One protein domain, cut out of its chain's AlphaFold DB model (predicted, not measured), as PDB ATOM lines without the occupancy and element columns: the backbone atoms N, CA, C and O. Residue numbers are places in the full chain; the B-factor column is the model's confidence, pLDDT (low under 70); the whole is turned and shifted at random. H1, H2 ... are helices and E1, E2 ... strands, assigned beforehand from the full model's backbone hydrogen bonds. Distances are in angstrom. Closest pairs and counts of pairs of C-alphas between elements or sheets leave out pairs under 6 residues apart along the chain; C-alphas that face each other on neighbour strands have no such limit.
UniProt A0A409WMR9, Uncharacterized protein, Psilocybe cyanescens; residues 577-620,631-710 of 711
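Overview. This is residues 577 to 620 and 631 to 710 of the 711 residues of an uncharacterized protein of Psilocybe cyanescens (UniProt A0A409WMR9). A small wall of three parallel strands, E1 E2 E3 in that order, has a row of helices, H1, H4 and H5, on one side and is bare on the other. H4 and H5 only graze the sheet; H1 packs on H4 beyond it, H3 comes near H4 and H5, and H2 and H6 lie farthest out. The 124 printed residues hold H1 E1 H2 H3 H4 E2 H5 E3 H6, class mixed, compact with a radius of gyration of the C-alphas of 14.6 A, and span 40 by 38 by 23 A.

Arrangement. Start at H1, residues 579 to 592: it touches H4, residues 644 to 655, through 645 to 649 alone, with the C-alphas of Glu 584 and Asn 645 closest at 6.2 A, at a steep tilt of 52 degrees. E1, residues 602 to 607, is parallel to E2, residues 660 to 665; look at N 603 and O 660, 2.8 A apart. H2, residues 614 to 620, touches no helix. H3, residues 631 to 642, is close but not clearly touching H5, residues 677 to 687: the closest C-alphas, Phe 640 and Thr 679, are 6.7 A apart. H4 touches H5 at a shallow tilt of 26 degrees, closest at the C-alphas of Ser 654 and Ile 686, 4.8 A. E2 is parallel to E3, residues 694 to 698, with N 661 and O 694 at 2.9 A; E2, H5, E3 form a strand-helix-strand unit, two parallel neighbour strands with a helix between, its crossover right-handed. H6, residues 705 to 708, is close but not clearly touching H5, with the C-alphas of Gln 687 and Ile 707 closest at 7.1 A. Every O i to N i+4 pair is within hydrogen-bond range in H1, H3, H4 and H5, and 2 of 3 in H2; H6 is too short for one.

Along the chain. Find C-alpha 579 at (19.797, 36.694, -31.724), where H1 begins its 19.6 A. E1 and E2 are each 16.4 A long, H4 16.5 A, H3 16.1 A and H5 15.1 A. H6 ends at C-alpha 708, (46.976, 29.870, -27.193).

Size, cuts and confidence. The C-alphas of Arg 618 and Ser 690 are farthest apart, 42.8 A. Residues 621 to 630 are not printed, and C-alphas 620 and 631 are 11.9 A apart across this cut. The link from E2 to H5 is long. Confidence is under 70 at residues 609 to 620, 631 to 643 and 710.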
ATOM      1  N   VAL A 577      18.993  40.903 -28.123       73.62
ATOM      2  CA  VAL A 577      17.676  40.341 -27.752       73.62
ATOM      3  C   VAL A 577      16.931  39.615 -28.887       73.62
ATOM      4  O   VAL A 577      15.914  38.972 -28.646       73.62
ATOM      5  N   LYS A 578      17.384  39.739 -30.140       79.62
ATOM      6  CA  LYS A 578      16.803  39.077 -31.318       79.62
ATOM      7  C   LYS A 578      17.680  37.948 -31.849       79.62
ATOM      8  O   LYS A 578      17.310  37.357 -32.865       79.62
ATOM      9  N   VAL A 579      18.818  37.660 -31.217       82.06
ATOM     10  CA  VAL A 579      19.797  36.694 -31.724       82.06
ATOM     11  C   VAL A 579      19.178  35.320 -31.951       82.06
ATOM     12  O   VAL A 579      19.411  34.757 -33.007       82.06
ATOM     13  N   LEU A 580      18.287  34.858 -31.070       77.56
ATOM     14  CA  LEU A 580      17.610  33.558 -31.184       77.56
ATOM     15  C   LEU A 580      16.775  33.426 -32.448       77.56
ATOM     16  O   LEU A 580      16.835  32.442 -33.176       77.56
ATOM     17  N   ARG A 581      16.018  34.478 -32.755       77.69
ATOM     18  CA  ARG A 581      15.238  34.523 -33.987       77.69
ATOM     19  C   ARG A 581      16.153  34.599 -35.207       77.69
ATOM     20  O   ARG A 581      15.815  34.062 -36.254       77.69
ATOM     21  N   ARG A 582      17.296  35.285 -35.101       84.81
ATOM     22  CA  ARG A 582      18.272  35.369 -36.198       84.81
ATOM     23  C   ARG A 582      18.986  34.039 -36.422       84.81
ATOM     24  O   ARG A 582      19.167  33.691 -37.581       84.81
ATOM     25  N   THR A 583      19.359  33.316 -35.369       85.69
ATOM     26  CA  THR A 583      19.993  31.995 -35.462       85.69
ATOM     27  C   THR A 583      19.018  30.952 -35.984       85.69
ATOM     28  O   THR A 583      19.391  30.221 -36.889       85.69
ATOM     29  N   GLU A 584      17.762  30.948 -35.528       83.69
ATOM     30  CA  GLU A 584      16.711  30.077 -36.075       83.69
ATOM     31  C   GLU A 584      16.457  30.359 -37.563       83.69
ATOM     32  O   GLU A 584      16.495  29.456 -38.392       83.69
ATOM     33  N   ASN A 585      16.283  31.629 -37.942       83.56
ATOM     34  CA  ASN A 585      16.107  31.987 -39.349       83.56
ATOM     35  C   ASN A 585      17.335  31.603 -40.190       83.56
ATOM     36  O   ASN A 585      17.194  31.173 -41.332       83.56
ATOM     37  N   LEU A 586      18.542  31.792 -39.649       89.25
ATOM     38  CA  LEU A 586      19.778  31.416 -40.327       89.25
ATOM     39  C   LEU A 586      19.853  29.897 -40.507       89.25
ATOM     40  O   LEU A 586      20.157  29.445 -41.607       89.25
ATOM     41  N   ARG A 587      19.507  29.127 -39.471       91.12
ATOM     42  CA  ARG A 587      19.400  27.668 -39.514       91.12
ATOM     43  C   ARG A 587      18.447  27.216 -40.611       91.12
ATOM     44  O   ARG A 587      18.882  26.506 -41.509       91.12
ATOM     45  N   GLN A 588      17.212  27.715 -40.622       87.44
ATOM     46  CA  GLN A 588      16.224  27.367 -41.649       87.44
ATOM     47  C   GLN A 588      16.730  27.666 -43.067       87.44
ATOM     48  O   GLN A 588      16.524  26.872 -43.985       87.44
ATOM     49  N   VAL A 589      17.424  28.794 -43.264       87.31
ATOM     50  CA  VAL A 589      17.985  29.161 -44.574       87.31
ATOM     51  C   VAL A 589      19.118  28.225 -44.996       87.31
ATOM     52  O   VAL A 589      19.168  27.851 -46.170       87.31
ATOM     53  N   LEU A 590      20.007  27.857 -44.068       89.94
ATOM     54  CA  LEU A 590      21.145  26.972 -44.324       89.94
ATOM     55  C   LEU A 590      20.711  25.510 -44.513       89.94
ATOM     56  O   LEU A 590      21.201  24.864 -45.434       89.94
ATOM     57  N   GLU A 591      19.751  25.018 -43.726       89.75
ATOM     58  CA  GLU A 591      19.141  23.689 -43.900       89.75
ATOM     59  C   GLU A 591      18.404  23.592 -45.243       89.75
ATOM     60  O   GLU A 591      18.543  22.605 -45.961       89.75
ATOM     61  N   SER A 592      17.695  24.654 -45.640       86.81
ATOM     62  CA  SER A 592      17.005  24.700 -46.937       86.81
ATOM     63  C   SER A 592      17.960  24.830 -48.131       86.81
ATOM     64  O   SER A 592      17.560  24.555 -49.260       86.81
ATOM     65  N   ASN A 593      19.199  25.300 -47.925       89.88
ATOM     66  CA  ASN A 593      20.167  25.567 -48.996       89.88
ATOM     67  C   ASN A 593      21.593  25.166 -48.573       89.88
ATOM     68  O   ASN A 593      22.443  26.036 -48.347       89.88
ATOM     69  N   PRO A 594      21.909  23.860 -48.530       91.25
ATOM     70  CA  PRO A 594      23.203  23.368 -48.051       91.25
ATOM     71  C   PRO A 594      24.391  23.825 -48.914       91.25
ATOM     72  O   PRO A 594      25.535  23.806 -48.469       91.25
ATOM     73  N   THR A 595      24.158  24.287 -50.145       89.50
ATOM     74  CA  THR A 595      25.204  24.878 -50.993       89.50
ATOM     75  C   THR A 595      25.743  26.199 -50.443       89.50
ATOM     76  O   THR A 595      26.904  26.518 -50.699       89.50
ATOM     77  N   LEU A 596      24.949  26.945 -49.664       90.12
ATOM     78  CA  LEU A 596      25.389  28.194 -49.037       90.12
ATOM     79  C   LEU A 596      26.463  27.944 -47.980       90.12
ATOM     80  O   LEU A 596      27.356  28.773 -47.840       90.12
ATOM     81  N   LEU A 597      26.435  26.787 -47.311       91.50
ATOM     82  CA  LEU A 597      27.437  26.393 -46.315       91.50
ATOM     83  C   LEU A 597      28.852  26.341 -46.898       91.50
ATOM     84  O   LEU A 597      29.808  26.731 -46.236       91.50
ATOM     85  N   LYS A 598      28.987  25.912 -48.159       88.62
ATOM     86  CA  LYS A 598      30.273  25.899 -48.876       88.62
ATOM     87  C   LYS A 598      30.762  27.304 -49.249       88.62
ATOM     88  O   LYS A 598      31.912  27.462 -49.627       88.62
ATOM     89  N   GLY A 599      29.881  28.304 -49.206       89.31
ATOM     90  CA  GLY A 599      30.193  29.690 -49.547       89.31
ATOM     91  C   GLY A 599      30.617  30.553 -48.360       89.31
ATOM     92  O   GLY A 599      31.037  31.683 -48.595       89.31
ATOM     93  N   ILE A 600      30.513  30.063 -47.121       94.25
ATOM     94  CA  ILE A 600      30.851  30.835 -45.917       94.25
ATOM     95  C   ILE A 600      32.371  30.838 -45.736       94.25
ATOM     96  O   ILE A 600      32.951  29.810 -45.401       94.25
ATOM     97  N   HIS A 601      33.003  31.998 -45.926       93.94
ATOM     98  CA  HIS A 601      34.451  32.172 -45.762       93.94
ATOM     99  C   HIS A 601      34.786  32.816 -44.416       93.94
ATOM    100  O   HIS A 601      35.776  32.448 -43.783       93.94
ATOM    101  N   SER A 602      33.944  33.744 -43.951       95.69
ATOM    102  CA  SER A 602      34.097  34.408 -42.660       95.69
ATOM    103  C   SER A 602      32.838  34.277 -41.815       95.69
ATOM    104  O   SER A 602      31.733  34.611 -42.249       95.69
ATOM    105  N   PHE A 603      33.017  33.877 -40.559       96.50
ATOM    106  CA  PHE A 603      31.959  33.840 -39.561       96.50
ATOM    107  C   PHE A 603      32.370  34.620 -38.312       96.50
ATOM    108  O   PHE A 603      33.299  34.244 -37.597       96.50
ATOM    109  N   LYS A 604      31.670  35.724 -38.044       96.19
ATOM    110  CA  LYS A 604      31.936  36.618 -36.914       96.19
ATOM    111  C   LYS A 604      30.746  36.669 -35.966       96.19
ATOM    112  O   LYS A 604      29.663  37.101 -36.350       96.19
ATOM    113  N   ILE A 605      30.964  36.315 -34.711       94.38
ATOM    114  CA  ILE A 605      30.026  36.506 -33.609       94.38
ATOM    115  C   ILE A 605      30.428  37.780 -32.878       94.38
ATOM    116  O   ILE A 605      31.566  37.915 -32.429       94.38
ATOM    117  N   LEU A 606      29.495  38.724 -32.781       92.50
ATOM    118  CA  LEU A 606      29.698  39.998 -32.107       92.50
ATOM    119  C   LEU A 606      28.751  40.114 -30.919       92.50
ATOM    120  O   LEU A 606      27.535  40.190 -31.098       92.50
ATOM    121  N   VAL A 607      29.309  40.154 -29.716       88.56
ATOM    122  CA  VAL A 607      28.567  40.370 -28.475       88.56
ATOM    123  C   VAL A 607      28.720  41.840 -28.092       88.56
ATOM    124  O   VAL A 607      29.777  42.264 -27.622       88.56
ATOM    125  N   HIS A 608      27.672  42.633 -28.335       83.00
ATOM    126  CA  HIS A 608      27.608  44.010 -27.838       83.00
ATOM    127  C   HIS A 608      27.292  44.009 -26.340       83.00
ATOM    128  O   HIS A 608      26.664  43.076 -25.835       83.00
ATOM    129  N   GLY A 609      27.723  45.053 -25.633       69.50
ATOM    130  CA  GLY A 609      27.631  45.123 -24.182       69.50
ATOM    131  C   GLY A 609      26.239  44.928 -23.588       69.50
ATOM    132  O   GLY A 609      25.190  45.126 -24.211       69.50
ATOM    133  N   VAL A 610      26.264  44.573 -22.305       58.94
ATOM    134  CA  VAL A 610      25.125  44.205 -21.451       58.94
ATOM    135  C   VAL A 610      23.989  45.239 -21.463       58.94
ATOM    136  O   VAL A 610      22.828  44.883 -21.251       58.94
ATOM    137  N   GLY A 611      24.282  46.510 -21.763       59.66
ATOM    138  CA  GLY A 611      23.311  47.609 -21.753       59.66
ATOM    139  C   GLY A 611      22.064  47.373 -22.617       59.66
ATOM    140  O   GLY A 611      20.974  47.803 -22.243       59.66
ATOM    141  N   ASN A 612      22.180  46.621 -23.719       54.66
ATOM    142  CA  ASN A 612      21.044  46.303 -24.598       54.66
ATOM    143  C   ASN A 612      20.265  45.034 -24.199       54.66
ATOM    144  O   ASN A 612      19.173  44.806 -24.722       54.66
ATOM    145  N   LEU A 613      20.792  44.219 -23.278       54.81
ATOM    146  CA  LEU A 613      20.161  42.980 -22.801       54.81
ATOM    147  C   LEU A 613      19.277  43.203 -21.563       54.81
ATOM    148  O   LEU A 613      18.379  42.403 -21.308       54.81
ATOM    149  N   VAL A 614      19.434  44.333 -20.858       54.81
ATOM    150  CA  VAL A 614      18.641  44.729 -19.671       54.81
ATOM    151  C   VAL A 614      17.114  44.563 -19.838       54.81
ATOM    152  O   VAL A 614      16.464  44.103 -18.896       54.81
ATOM    153  N   PRO A 615      16.489  44.861 -20.999       54.50
ATOM    154  CA  PRO A 615      15.051  44.641 -21.175       54.50
ATOM    155  C   PRO A 615      14.646  43.158 -21.191       54.50
ATOM    156  O   PRO A 615      13.556  42.830 -20.728       54.50
ATOM    157  N   LEU A 616      15.509  42.269 -21.696       50.53
ATOM    158  CA  LEU A 616      15.286  40.817 -21.712       50.53
ATOM    159  C   LEU A 616      15.433  40.234 -20.299       50.53
ATOM    160  O   LEU A 616      14.623  39.412 -19.875       50.53
ATOM    161  N   LEU A 617      16.392  40.762 -19.530       51.09
ATOM    162  CA  LEU A 617      16.628  40.413 -18.124       51.09
ATOM    163  C   LEU A 617      15.434  40.755 -17.225       51.09
ATOM    164  O   LEU A 617      15.106  40.014 -16.300       51.09
ATOM    165  N   ARG A 618      14.721  41.845 -17.535       51.56
ATOM    166  CA  ARG A 618      13.486  42.230 -16.835       51.56
ATOM    167  C   ARG A 618      12.297  41.318 -17.162       51.56
ATOM    168  O   ARG A 618      11.320  41.320 -16.419       51.56
ATOM    169  N   TRP A 619      12.365  40.578 -18.269       49.31
ATOM    170  CA  TRP A 619      11.303  39.679 -18.725       49.31
ATOM    171  C   TRP A 619      11.465  38.253 -18.176       49.31
ATOM    172  O   TRP A 619      10.462  37.585 -17.949       49.31
ATOM    173  N   LEU A 620      12.702  37.808 -17.911       47.78
ATOM    174  CA  LEU A 620      13.005  36.422 -17.519       47.78
ATOM    175  C   LEU A 620      13.100  36.151 -16.002       47.78
ATOM    176  O   LEU A 620      13.136  34.984 -15.621       47.78
ATOM    177  N   SER A 631      25.168  39.178 -12.883       54.53
ATOM    178  CA  SER A 631      23.998  38.520 -13.491       54.53
ATOM    179  C   SER A 631      24.109  38.426 -15.015       54.53
ATOM    180  O   SER A 631      23.806  37.395 -15.596       54.53
ATOM    181  N   ALA A 632      24.622  39.471 -15.666       54.50
ATOM    182  CA  ALA A 632      24.764  39.498 -17.117       54.50
ATOM    183  C   ALA A 632      25.810  38.508 -17.642       54.50
ATOM    184  O   ALA A 632      25.654  37.970 -18.737       54.50
ATOM    185  N   ILE A 633      26.854  38.248 -16.850       56.28
ATOM    186  CA  ILE A 633      27.848  37.212 -17.141       56.28
ATOM    187  C   ILE A 633      27.194  35.825 -17.041       56.28
ATOM    188  O   ILE A 633      27.388  35.007 -17.937       56.28
ATOM    189  N   TRP A 634      26.350  35.584 -16.028       56.69
ATOM    190  CA  TRP A 634      25.569  34.343 -15.903       56.69
ATOM    191  C   TRP A 634      24.548  34.134 -17.034       56.69
ATOM    192  O   TRP A 634      24.297  32.998 -17.429       56.69
ATOM    193  N   ASP A 635      23.995  35.199 -17.616       58.28
ATOM    194  CA  ASP A 635      22.999  35.077 -18.690       58.28
ATOM    195  C   ASP A 635      23.631  34.860 -20.081       58.28
ATOM    196  O   ASP A 635      23.063  34.143 -20.905       58.28
ATOM    197  N   ILE A 636      24.844  35.379 -20.335       62.56
ATOM    198  CA  ILE A 636      25.646  34.966 -21.505       62.56
ATOM    199  C   ILE A 636      25.997  33.473 -21.388       62.56
ATOM    200  O   ILE A 636      25.912  32.745 -22.374       62.56
ATOM    201  N   GLN A 637      26.317  32.989 -20.183       61.03
ATOM    202  CA  GLN A 637      26.591  31.568 -19.925       61.03
ATOM    203  C   GLN A 637      25.354  30.689 -20.159       61.03
ATOM    204  O   GLN A 637      25.455  29.656 -20.819       61.03
ATOM    205  N   ALA A 638      24.172  31.119 -19.705       62.56
ATOM    206  CA  ALA A 638      22.912  30.426 -19.985       62.56
ATOM    207  C   ALA A 638      22.593  30.374 -21.492       62.56
ATOM    208  O   ALA A 638      22.022  29.389 -21.967       62.56
ATOM    209  N   TRP A 639      23.005  31.394 -22.251       65.38
ATOM    210  CA  TRP A 639      22.825  31.446 -23.702       65.38
ATOM    211  C   TRP A 639      23.679  30.408 -24.444       65.38
ATOM    212  O   TRP A 639      23.169  29.705 -25.313       65.38
ATOM    213  N   PHE A 640      24.951  30.252 -24.058       62.84
ATOM    214  CA  PHE A 640      25.803  29.169 -24.568       62.84
ATOM    215  C   PHE A 640      25.345  27.782 -24.079       62.84
ATOM    216  O   PHE A 640      25.587  26.787 -24.755       62.84
ATOM    217  N   GLY A 641      24.671  27.724 -22.924       55.50
ATOM    218  CA  GLY A 641      24.303  26.493 -22.227       55.50
ATOM    219  C   GLY A 641      22.976  25.828 -22.608       55.50
ATOM    220  O   GLY A 641      22.859  24.622 -22.420       55.50
ATOM    221  N   SER A 642      21.965  26.570 -23.080       54.44
ATOM    222  CA  SER A 642      20.568  26.074 -23.072       54.44
ATOM    223  C   SER A 642      19.836  26.035 -24.417       54.44
ATOM    224  O   SER A 642      18.704  25.551 -24.467       54.44
ATOM    225  N   GLU A 643      20.443  26.492 -25.517       65.62
ATOM    226  CA  GLU A 643      19.710  26.663 -26.776       65.62
ATOM    227  C   GLU A 643      20.321  25.925 -27.976       65.62
ATOM    228  O   GLU A 643      21.336  26.326 -28.554       65.62
ATOM    229  N   ASN A 644      19.606  24.881 -28.415       74.75
ATOM    230  CA  ASN A 644      19.972  23.963 -29.502       74.75
ATOM    231  C   ASN A 644      20.408  24.657 -30.804       74.75
ATOM    232  O   ASN A 644      21.238  24.130 -31.537       74.75
ATOM    233  N   ASN A 645      19.871  25.839 -31.114       83.06
ATOM    234  CA  ASN A 645      20.131  26.508 -32.390       83.06
ATOM    235  C   ASN A 645      21.519  27.138 -32.486       83.06
ATOM    236  O   ASN A 645      22.092  27.195 -33.573       83.06
ATOM    237  N   PHE A 646      22.058  27.634 -31.371       85.00
ATOM    238  CA  PHE A 646      23.389  28.232 -31.372       85.00
ATOM    239  C   PHE A 646      24.478  27.155 -31.417       85.00
ATOM    240  O   PHE A 646      25.406  27.260 -32.218       85.00
ATOM    241  N   LEU A 647      24.310  26.081 -30.639       88.94
ATOM    242  CA  LEU A 647      25.179  24.903 -30.691       88.94
ATOM    243  C   LEU A 647      25.147  24.246 -32.072       88.94
ATOM    244  O   LEU A 647      26.205  23.997 -32.646       88.94
ATOM    245  N   TRP A 648      23.957  24.076 -32.660       92.75
ATOM    246  CA  TRP A 648      23.812  23.599 -34.038       92.75
ATOM    247  C   TRP A 648      24.578  24.481 -35.026       92.75
ATOM    248  O   TRP A 648      25.249  23.973 -35.923       92.75
ATOM    249  N   LEU A 649      24.518  25.806 -34.861       92.19
ATOM    250  CA  LEU A 649      25.213  26.735 -35.744       92.19
ATOM    251  C   LEU A 649      26.734  26.611 -35.598       92.19
ATOM    252  O   LEU A 649      27.422  26.533 -36.613       92.19
ATOM    253  N   LEU A 650      27.260  26.535 -34.371       92.94
ATOM    254  CA  LEU A 650      28.690  26.315 -34.122       92.94
ATOM    255  C   LEU A 650      29.172  24.958 -34.644       92.94
ATOM    256  O   LEU A 650      30.230  24.894 -35.264       92.94
ATOM    257  N   GLN A 651      28.389  23.897 -34.454       94.50
ATOM    258  CA  GLN A 651      28.667  22.565 -34.992       94.50
ATOM    259  C   GLN A 651      28.647  22.555 -36.522       94.50
ATOM    260  O   GLN A 651      29.497  21.951 -37.173       94.50
ATOM    261  N   THR A 652      27.695  23.268 -37.118       92.94
ATOM    262  CA  THR A 652      27.639  23.431 -38.568       92.94
ATOM    263  C   THR A 652      28.897  24.151 -39.048       92.94
ATOM    264  O   THR A 652      29.576  23.655 -39.941       92.94
ATOM    265  N   ILE A 653      29.275  25.259 -38.404       92.88
ATOM    266  CA  ILE A 653      30.475  26.039 -38.732       92.88
ATOM    267  C   ILE A 653      31.751  25.210 -38.590       92.88
ATOM    268  O   ILE A 653      32.577  25.251 -39.500       92.88
ATOM    269  N   SER A 654      31.899  24.421 -37.521       91.81
ATOM    270  CA  SER A 654      33.083  23.576 -37.314       91.81
ATOM    271  C   SER A 654      33.263  22.538 -38.426       91.81
ATOM    272  O   SER A 654      34.392  22.216 -38.791       91.81
ATOM    273  N   SER A 655      32.164  22.081 -39.035       89.19
ATOM    274  CA  SER A 655      32.179  21.153 -40.174       89.19
ATOM    275  C   SER A 655      32.346  21.816 -41.559       89.19
ATOM    276  O   SER A 655      32.549  21.125 -42.563       89.19
ATOM    277  N   THR A 656      32.260  23.149 -41.648       88.62
ATOM    278  CA  THR A 656      32.251  23.893 -42.927       88.62
ATOM    279  C   THR A 656      33.648  24.312 -43.424       88.62
ATOM    280  O   THR A 656      34.678  23.895 -42.899       88.62
ATOM    281  N   GLN A 657      33.708  25.086 -44.518       87.31
ATOM    282  CA  GLN A 657      34.940  25.632 -45.114       87.31
ATOM    283  C   GLN A 657      35.254  27.059 -44.631       87.31
ATOM    284  O   GLN A 657      35.763  27.875 -45.393       87.31
ATOM    285  N   VAL A 658      34.942  27.375 -43.375       94.25
ATOM    286  CA  VAL A 658      35.186  28.713 -42.823       94.25
ATOM    287  C   VAL A 658      36.689  28.938 -42.674       94.25
ATOM    288  O   VAL A 658      37.366  28.209 -41.956       94.25
ATOM    289  N   GLU A 659      37.207  29.967 -43.341       95.50
ATOM    290  CA  GLU A 659      38.619  30.351 -43.261       95.50
ATOM    291  C   GLU A 659      38.888  31.315 -42.103       95.50
ATOM    292  O   GLU A 659      39.992  31.347 -41.555       95.50
ATOM    293  N   LYS A 660      37.887  32.122 -41.734       96.62
ATOM    294  CA  LYS A 660      37.981  33.133 -40.677       96.62
ATOM    295  C   LYS A 660      36.864  32.941 -39.665       96.62
ATOM    296  O   LYS A 660      35.694  33.135 -39.988       96.62
ATOM    297  N   PHE A 661      37.222  32.623 -38.429       97.00
ATOM    298  CA  PHE A 661      36.287  32.610 -37.312       97.00
ATOM    299  C   PHE A 661      36.645  33.714 -36.324       97.00
ATOM    300  O   PHE A 661      37.807  33.893 -35.955       97.00
ATOM    301  N   SER A 662      35.647  34.474 -35.883       96.75
ATOM    302  CA  SER A 662      35.855  35.538 -34.905       96.75
ATOM    303  C   SER A 662      34.761  35.538 -33.848       96.75
ATOM    304  O   SER A 662      33.586  35.636 -34.183       96.75
ATOM    305  N   LEU A 663      35.143  35.504 -32.576       95.06
ATOM    306  CA  LEU A 663      34.266  35.735 -31.434       95.06
ATOM    307  C   LEU A 663      34.756  36.992 -30.716       95.06
ATOM    308  O   LEU A 663      35.846  37.013 -30.146       95.06
ATOM    309  N   VAL A 664      33.965  38.060 -30.802       94.94
ATOM    310  CA  VAL A 664      34.340  39.388 -30.314       94.94
ATOM    311  C   VAL A 664      33.321  39.869 -29.298       94.94
ATOM    312  O   VAL A 664      32.140  40.000 -29.623       94.94
ATOM    313  N   LEU A 665      33.788  40.177 -28.091       92.06
ATOM    314  CA  LEU A 665      33.006  40.877 -27.080       92.06
ATOM    315  C   LEU A 665      33.485  42.330 -27.011       92.06
ATOM    316  O   LEU A 665      34.645  42.566 -26.699       92.06
ATOM    317  N   GLU A 666      32.634  43.305 -27.336       88.19
ATOM    318  CA  GLU A 666      33.079  44.710 -27.453       88.19
ATOM    319  C   GLU A 666      33.237  45.414 -26.099       88.19
ATOM    320  O   GLU A 666      34.169  46.189 -25.915       88.19
ATOM    321  N   GLU A 667      32.347  45.133 -25.146       84.38
ATOM    322  CA  GLU A 667      32.258  45.871 -23.872       84.38
ATOM    323  C   GLU A 667      32.306  44.944 -22.642       84.38
ATOM    324  O   GLU A 667      32.011  45.367 -21.525       84.38
ATOM    325  N   ALA A 668      32.624  43.662 -22.832       82.62
ATOM    326  CA  ALA A 668      32.618  42.658 -21.770       82.62
ATOM    327  C   ALA A 668      33.762  41.654 -21.935       82.62
ATOM    328  O   ALA A 668      34.243  41.437 -23.044       82.62
ATOM    329  N   TYR A 669      34.145  41.018 -20.826       83.75
ATOM    330  CA  TYR A 669      35.076  39.892 -20.817       83.75
ATOM    331  C   TYR A 669      34.317  38.587 -20.576       83.75
ATOM    332  O   TYR A 669      33.474  38.515 -19.681       83.75
ATOM    333  N   LEU A 670      34.629  37.551 -21.353       85.31
ATOM    334  CA  LEU A 670      34.082  36.204 -21.188       85.31
ATOM    335  C   LEU A 670      35.140  35.289 -20.581       85.31
ATOM    336  O   LEU A 670      36.217  35.129 -21.145       85.31
ATOM    337  N   ASN A 671      34.837  34.664 -19.445       88.12
ATOM    338  CA  ASN A 671      35.718  33.653 -18.875       88.12
ATOM    339  C   ASN A 671      35.536  32.322 -19.617       88.12
ATOM    340  O   ASN A 671      34.429  31.782 -19.622       88.12
ATOM    341  N   TRP A 672      36.602  31.791 -20.218       92.06
ATOM    342  CA  TRP A 672      36.566  30.538 -20.976       92.06
ATOM    343  C   TRP A 672      35.985  29.384 -20.163       92.06
ATOM    344  O   TRP A 672      35.093  28.693 -20.642       92.06
ATOM    345  N   THR A 673      36.417  29.234 -18.905       89.88
ATOM    346  CA  THR A 673      35.977  28.141 -18.020       89.88
ATOM    347  C   THR A 673      34.495  28.197 -17.668       89.88
ATOM    348  O   THR A 673      33.973  27.280 -17.045       89.88
ATOM    349  N   SER A 674      33.819  29.282 -18.042       83.81
ATOM    350  CA  SER A 674      32.392  29.454 -17.822       83.81
ATOM    351  C   SER A 674      31.513  29.128 -19.028       83.81
ATOM    352  O   SER A 674      30.291  29.114 -18.905       83.81
ATOM    353  N   LEU A 675      32.114  28.859 -20.189       86.50
ATOM    354  CA  LEU A 675      31.408  28.249 -21.311       86.50
ATOM    355  C   LEU A 675      31.043  26.804 -20.954       86.50
ATOM    356  O   LEU A 675      31.812  26.143 -20.260       86.50
ATOM    357  N   ASN A 676      29.910  26.296 -21.446       88.81
ATOM    358  CA  ASN A 676      29.606  24.871 -21.298       88.81
ATOM    359  C   ASN A 676      30.622  24.012 -22.074       88.81
ATOM    360  O   ASN A 676      31.200  24.459 -23.072       88.81
ATOM    361  N   ASP A 677      30.810  22.771 -21.628       90.19
ATOM    362  CA  ASP A 677      31.801  21.851 -22.199       90.19
ATOM    363  C   ASP A 677      31.589  21.638 -23.707       90.19
ATOM    364  O   ASP A 677      32.551  21.584 -24.470       90.19
ATOM    365  N   GLU A 678      30.332  21.617 -24.165       91.31
ATOM    366  CA  GLU A 678      29.991  21.502 -25.587       91.31
ATOM    367  C   GLU A 678      30.473  22.701 -26.414       91.31
ATOM    368  O   GLU A 678      31.087  22.512 -27.466       91.31
ATOM    369  N   THR A 679      30.260  23.941 -25.954       90.19
ATOM    370  CA  THR A 679      30.771  25.130 -26.660       90.19
ATOM    371  C   THR A 679      32.293  25.150 -26.640       90.19
ATOM    372  O   THR A 679      32.902  25.453 -27.667       90.19
ATOM    373  N   GLN A 680      32.922  24.815 -25.508       93.25
ATOM    374  CA  GLN A 680      34.382  24.734 -25.421       93.25
ATOM    375  C   GLN A 680      34.931  23.712 -26.426       93.25
ATOM    376  O   GLN A 680      35.857  24.023 -27.179       93.25
ATOM    377  N   HIS A 681      34.320  22.527 -26.502       93.88
ATOM    378  CA  HIS A 681      34.685  21.478 -27.450       93.88
ATOM    379  C   HIS A 681      34.483  21.919 -28.907       93.88
ATOM    380  O   HIS A 681      35.354  21.700 -29.746       93.88
ATOM    381  N   LEU A 682      33.369  22.584 -29.230       94.56
ATOM    382  CA  LEU A 682      33.112  23.099 -30.578       94.56
ATOM    383  C   LEU A 682      34.105  24.193 -30.978       94.56
ATOM    384  O   LEU A 682      34.592  24.185 -32.105       94.56
ATOM    385  N   LEU A 683      34.458  25.103 -30.069       94.44
ATOM    386  CA  LEU A 683      35.476  26.122 -30.324       94.44
ATOM    387  C   LEU A 683      36.872  25.502 -30.503       94.44
ATOM    388  O   LEU A 683      37.608  25.926 -31.392       94.44
ATOM    389  N   HIS A 684      37.208  24.456 -29.744       93.75
ATOM    390  CA  HIS A 684      38.410  23.648 -29.980       93.75
ATOM    391  C   HIS A 684      38.380  22.921 -31.330       93.75
ATOM    392  O   HIS A 684      39.389  22.869 -32.033       93.75
ATOM    393  N   SER A 685      37.228  22.384 -31.733       94.88
ATOM    394  CA  SER A 685      37.045  21.751 -33.043       94.88
ATOM    395  C   SER A 685      37.207  22.758 -34.187       94.88
ATOM    396  O   SER A 685      37.820  22.440 -35.201       94.88
ATOM    397  N   ILE A 686      36.720  23.992 -34.013       93.88
ATOM    398  CA  ILE A 686      36.939  25.088 -34.966       93.88
ATOM    399  C   ILE A 686      38.431  25.440 -35.034       93.88
ATOM    400  O   ILE A 686      38.962  25.581 -36.129       93.88
ATOM    401  N   GLN A 687      39.117  25.544 -33.893       93.88
ATOM    402  CA  GLN A 687      40.551  25.849 -33.838       93.88
ATOM    403  C   GLN A 687      41.413  24.768 -34.507       93.88
ATOM    404  O   GLN A 687      42.323  25.094 -35.257       93.88
ATOM    405  N   SER A 688      41.118  23.494 -34.250       92.12
ATOM    406  CA  SER A 688      41.853  22.349 -34.810       92.12
ATOM    407  C   SER A 688      41.511  22.050 -36.275       92.12
ATOM    408  O   SER A 688      42.122  21.179 -36.899       92.12
ATOM    409  N   SER A 689      40.541  22.761 -36.854       92.88
ATOM    410  CA  SER A 689      40.201  22.624 -38.264       92.88
ATOM    411  C   SER A 689      41.317  23.194 -39.136       92.88
ATOM    412  O   SER A 689      41.565  24.398 -39.135       92.88
ATOM    413  N   SER A 690      41.912  22.353 -39.987       92.38
ATOM    414  CA  SER A 690      42.952  22.752 -40.953       92.38
ATOM    415  C   SER A 690      42.505  23.817 -41.964       92.38
ATOM    416  O   SER A 690      43.314  24.341 -42.729       92.38
ATOM    417  N   ARG A 691      41.207  24.131 -41.997       91.50
ATOM    418  CA  ARG A 691      40.615  25.135 -42.884       91.50
ATOM    419  C   ARG A 691      40.576  26.528 -42.266       91.50
ATOM    420  O   ARG A 691      40.578  27.502 -43.018       91.50
ATOM    421  N   VAL A 692      40.552  26.639 -40.937       94.50
ATOM    422  CA  VAL A 692      40.487  27.930 -40.247       94.50
ATOM    423  C   VAL A 692      41.881  28.549 -40.245       94.50
ATOM    424  O   VAL A 692      42.749  28.193 -39.460       94.50
ATOM    425  N   LYS A 693      42.096  29.505 -41.149       94.12
ATOM    426  CA  LYS A 693      43.354  30.253 -41.283       94.12
ATOM    427  C   LYS A 693      43.477  31.364 -40.245       94.12
ATOM    428  O   LYS A 693      44.580  31.763 -39.888       94.12
ATOM    429  N   HIS A 694      42.343  31.895 -39.789       94.62
ATOM    430  CA  HIS A 694      42.307  32.979 -38.819       94.62
ATOM    431  C   HIS A 694      41.267  32.703 -37.738       94.62
ATOM    432  O   HIS A 694      40.063  32.736 -37.998       94.62
ATOM    433  N   LEU A 695      41.747  32.497 -36.513       94.88
ATOM    434  CA  LEU A 695      40.928  32.431 -35.312       94.88
ATOM    435  C   LEU A 695      41.130  33.710 -34.496       94.88
ATOM    436  O   LEU A 695      42.243  34.009 -34.068       94.88
ATOM    437  N   GLN A 696      40.057  34.466 -34.276       96.19
ATOM    438  CA  GLN A 696      40.094  35.691 -33.483       96.19
ATOM    439  C   GLN A 696      39.172  35.566 -32.268       96.19
ATOM    440  O   GLN A 696      37.952  35.548 -32.410       96.19
ATOM    441  N   LEU A 697      39.747  35.525 -31.070       95.38
ATOM    442  CA  LEU A 697      39.019  35.515 -29.802       95.38
ATOM    443  C   LEU A 697      39.349  36.810 -29.049       95.38
ATOM    444  O   LEU A 697      40.469  36.976 -28.572       95.38
ATOM    445  N   VAL A 698      38.411  37.760 -28.991       94.75
ATOM    446  CA  VAL A 698      38.635  39.088 -28.385       94.75
ATOM    447  C   VAL A 698      37.885  39.191 -27.064       94.75
ATOM    448  O   VAL A 698      36.686  38.919 -27.016       94.75
ATOM    449  N   ASN A 699      38.594  39.631 -26.021       93.19
ATOM    450  CA  ASN A 699      38.089  39.771 -24.652       93.19
ATOM    451  C   ASN A 699      37.595  38.447 -24.041       93.19
ATOM    452  O   ASN A 699      36.629  38.412 -23.280       93.19
ATOM    453  N   ILE A 700      38.290  37.348 -24.345       92.50
ATOM    454  CA  ILE A 700      38.103  36.057 -23.675       92.50
ATOM    455  C   ILE A 700      39.281  35.826 -22.727       92.50
ATOM    456  O   ILE A 700      40.433  35.869 -23.151       92.50
ATOM    457  N   ILE A 701      38.996  35.609 -21.444       93.19
ATOM    458  CA  ILE A 701      39.996  35.396 -20.389       93.19
ATOM    459  C   ILE A 701      40.081  33.914 -20.008       93.19
ATOM    460  O   ILE A 701      39.129  33.163 -20.216       93.19
ATOM    461  N   ASN A 702      41.211  33.504 -19.423       93.88
ATOM    462  CA  ASN A 702      41.503  32.120 -19.014       93.88
ATOM    463  C   ASN A 702      41.431  31.090 -20.158       93.88
ATOM    464  O   ASN A 702      40.983  29.964 -19.951       93.88
ATOM    465  N   LEU A 703      41.860  31.475 -21.365       94.44
ATOM    466  CA  LEU A 703      41.954  30.552 -22.499       94.44
ATOM    467  C   LEU A 703      42.894  29.375 -22.172       94.44
ATOM    468  O   LEU A 703      43.961  29.594 -21.590       94.44
ATOM    469  N   PRO A 704      42.540  28.138 -22.557       94.31
ATOM    470  CA  PRO A 704      43.381  26.981 -22.308       94.31
ATOM    471  C   PRO A 704      44.671  27.075 -23.144       94.31
ATOM    472  O   PRO A 704      44.637  27.576 -24.276       94.31
ATOM    473  N   PRO A 705      45.810  26.558 -22.639       91.38
ATOM    474  CA  PRO A 705      47.091  26.608 -23.349       91.38
ATOM    475  C   PRO A 705      47.036  26.014 -24.761       91.38
ATOM    476  O   PRO A 705      47.743  26.474 -25.653       91.38
ATOM    477  N   THR A 706      46.162  25.033 -24.981       90.62
ATOM    478  CA  THR A 706      45.912  24.376 -26.272       90.62
ATOM    479  C   THR A 706      45.333  25.308 -27.340       90.62
ATOM    480  O   THR A 706      45.590  25.092 -28.520       90.62
ATOM    481  N   ILE A 707      44.604  26.367 -26.964       90.00
ATOM    482  CA  ILE A 707      44.134  27.396 -27.914       90.00
ATOM    483  C   ILE A 707      45.217  28.437 -28.169       90.00
ATOM    484  O   ILE A 707      45.384  28.887 -29.298       90.00
ATOM    485  N   ILE A 708      45.952  28.819 -27.122       86.38
ATOM    486  CA  ILE A 708      46.976  29.870 -27.193       86.38
ATOM    487  C   ILE A 708      48.175  29.418 -28.028       86.38
ATOM    488  O   ILE A 708      48.720  30.209 -28.793       86.38
ATOM    489  N   SER A 709      48.587  28.158 -27.876       81.56
ATOM    490  CA  SER A 709      49.757  27.614 -28.572       81.56
ATOM    491  C   SER A 709      49.575  27.535 -30.087       81.56
ATOM    492  O   SER A 709      50.579  27.567 -30.790       81.56
ATOM    493  N   GLY A 710      48.328  27.514 -30.582       68.25
ATOM    494  CA  GLY A 710      48.032  27.212 -31.982       68.25
ATOM    495  C   GLY A 710      48.428  25.769 -32.314       68.25
ATOM    496  O   GLY A 710      49.461  25.278 -31.873       68.25
TER     497      GLY A 710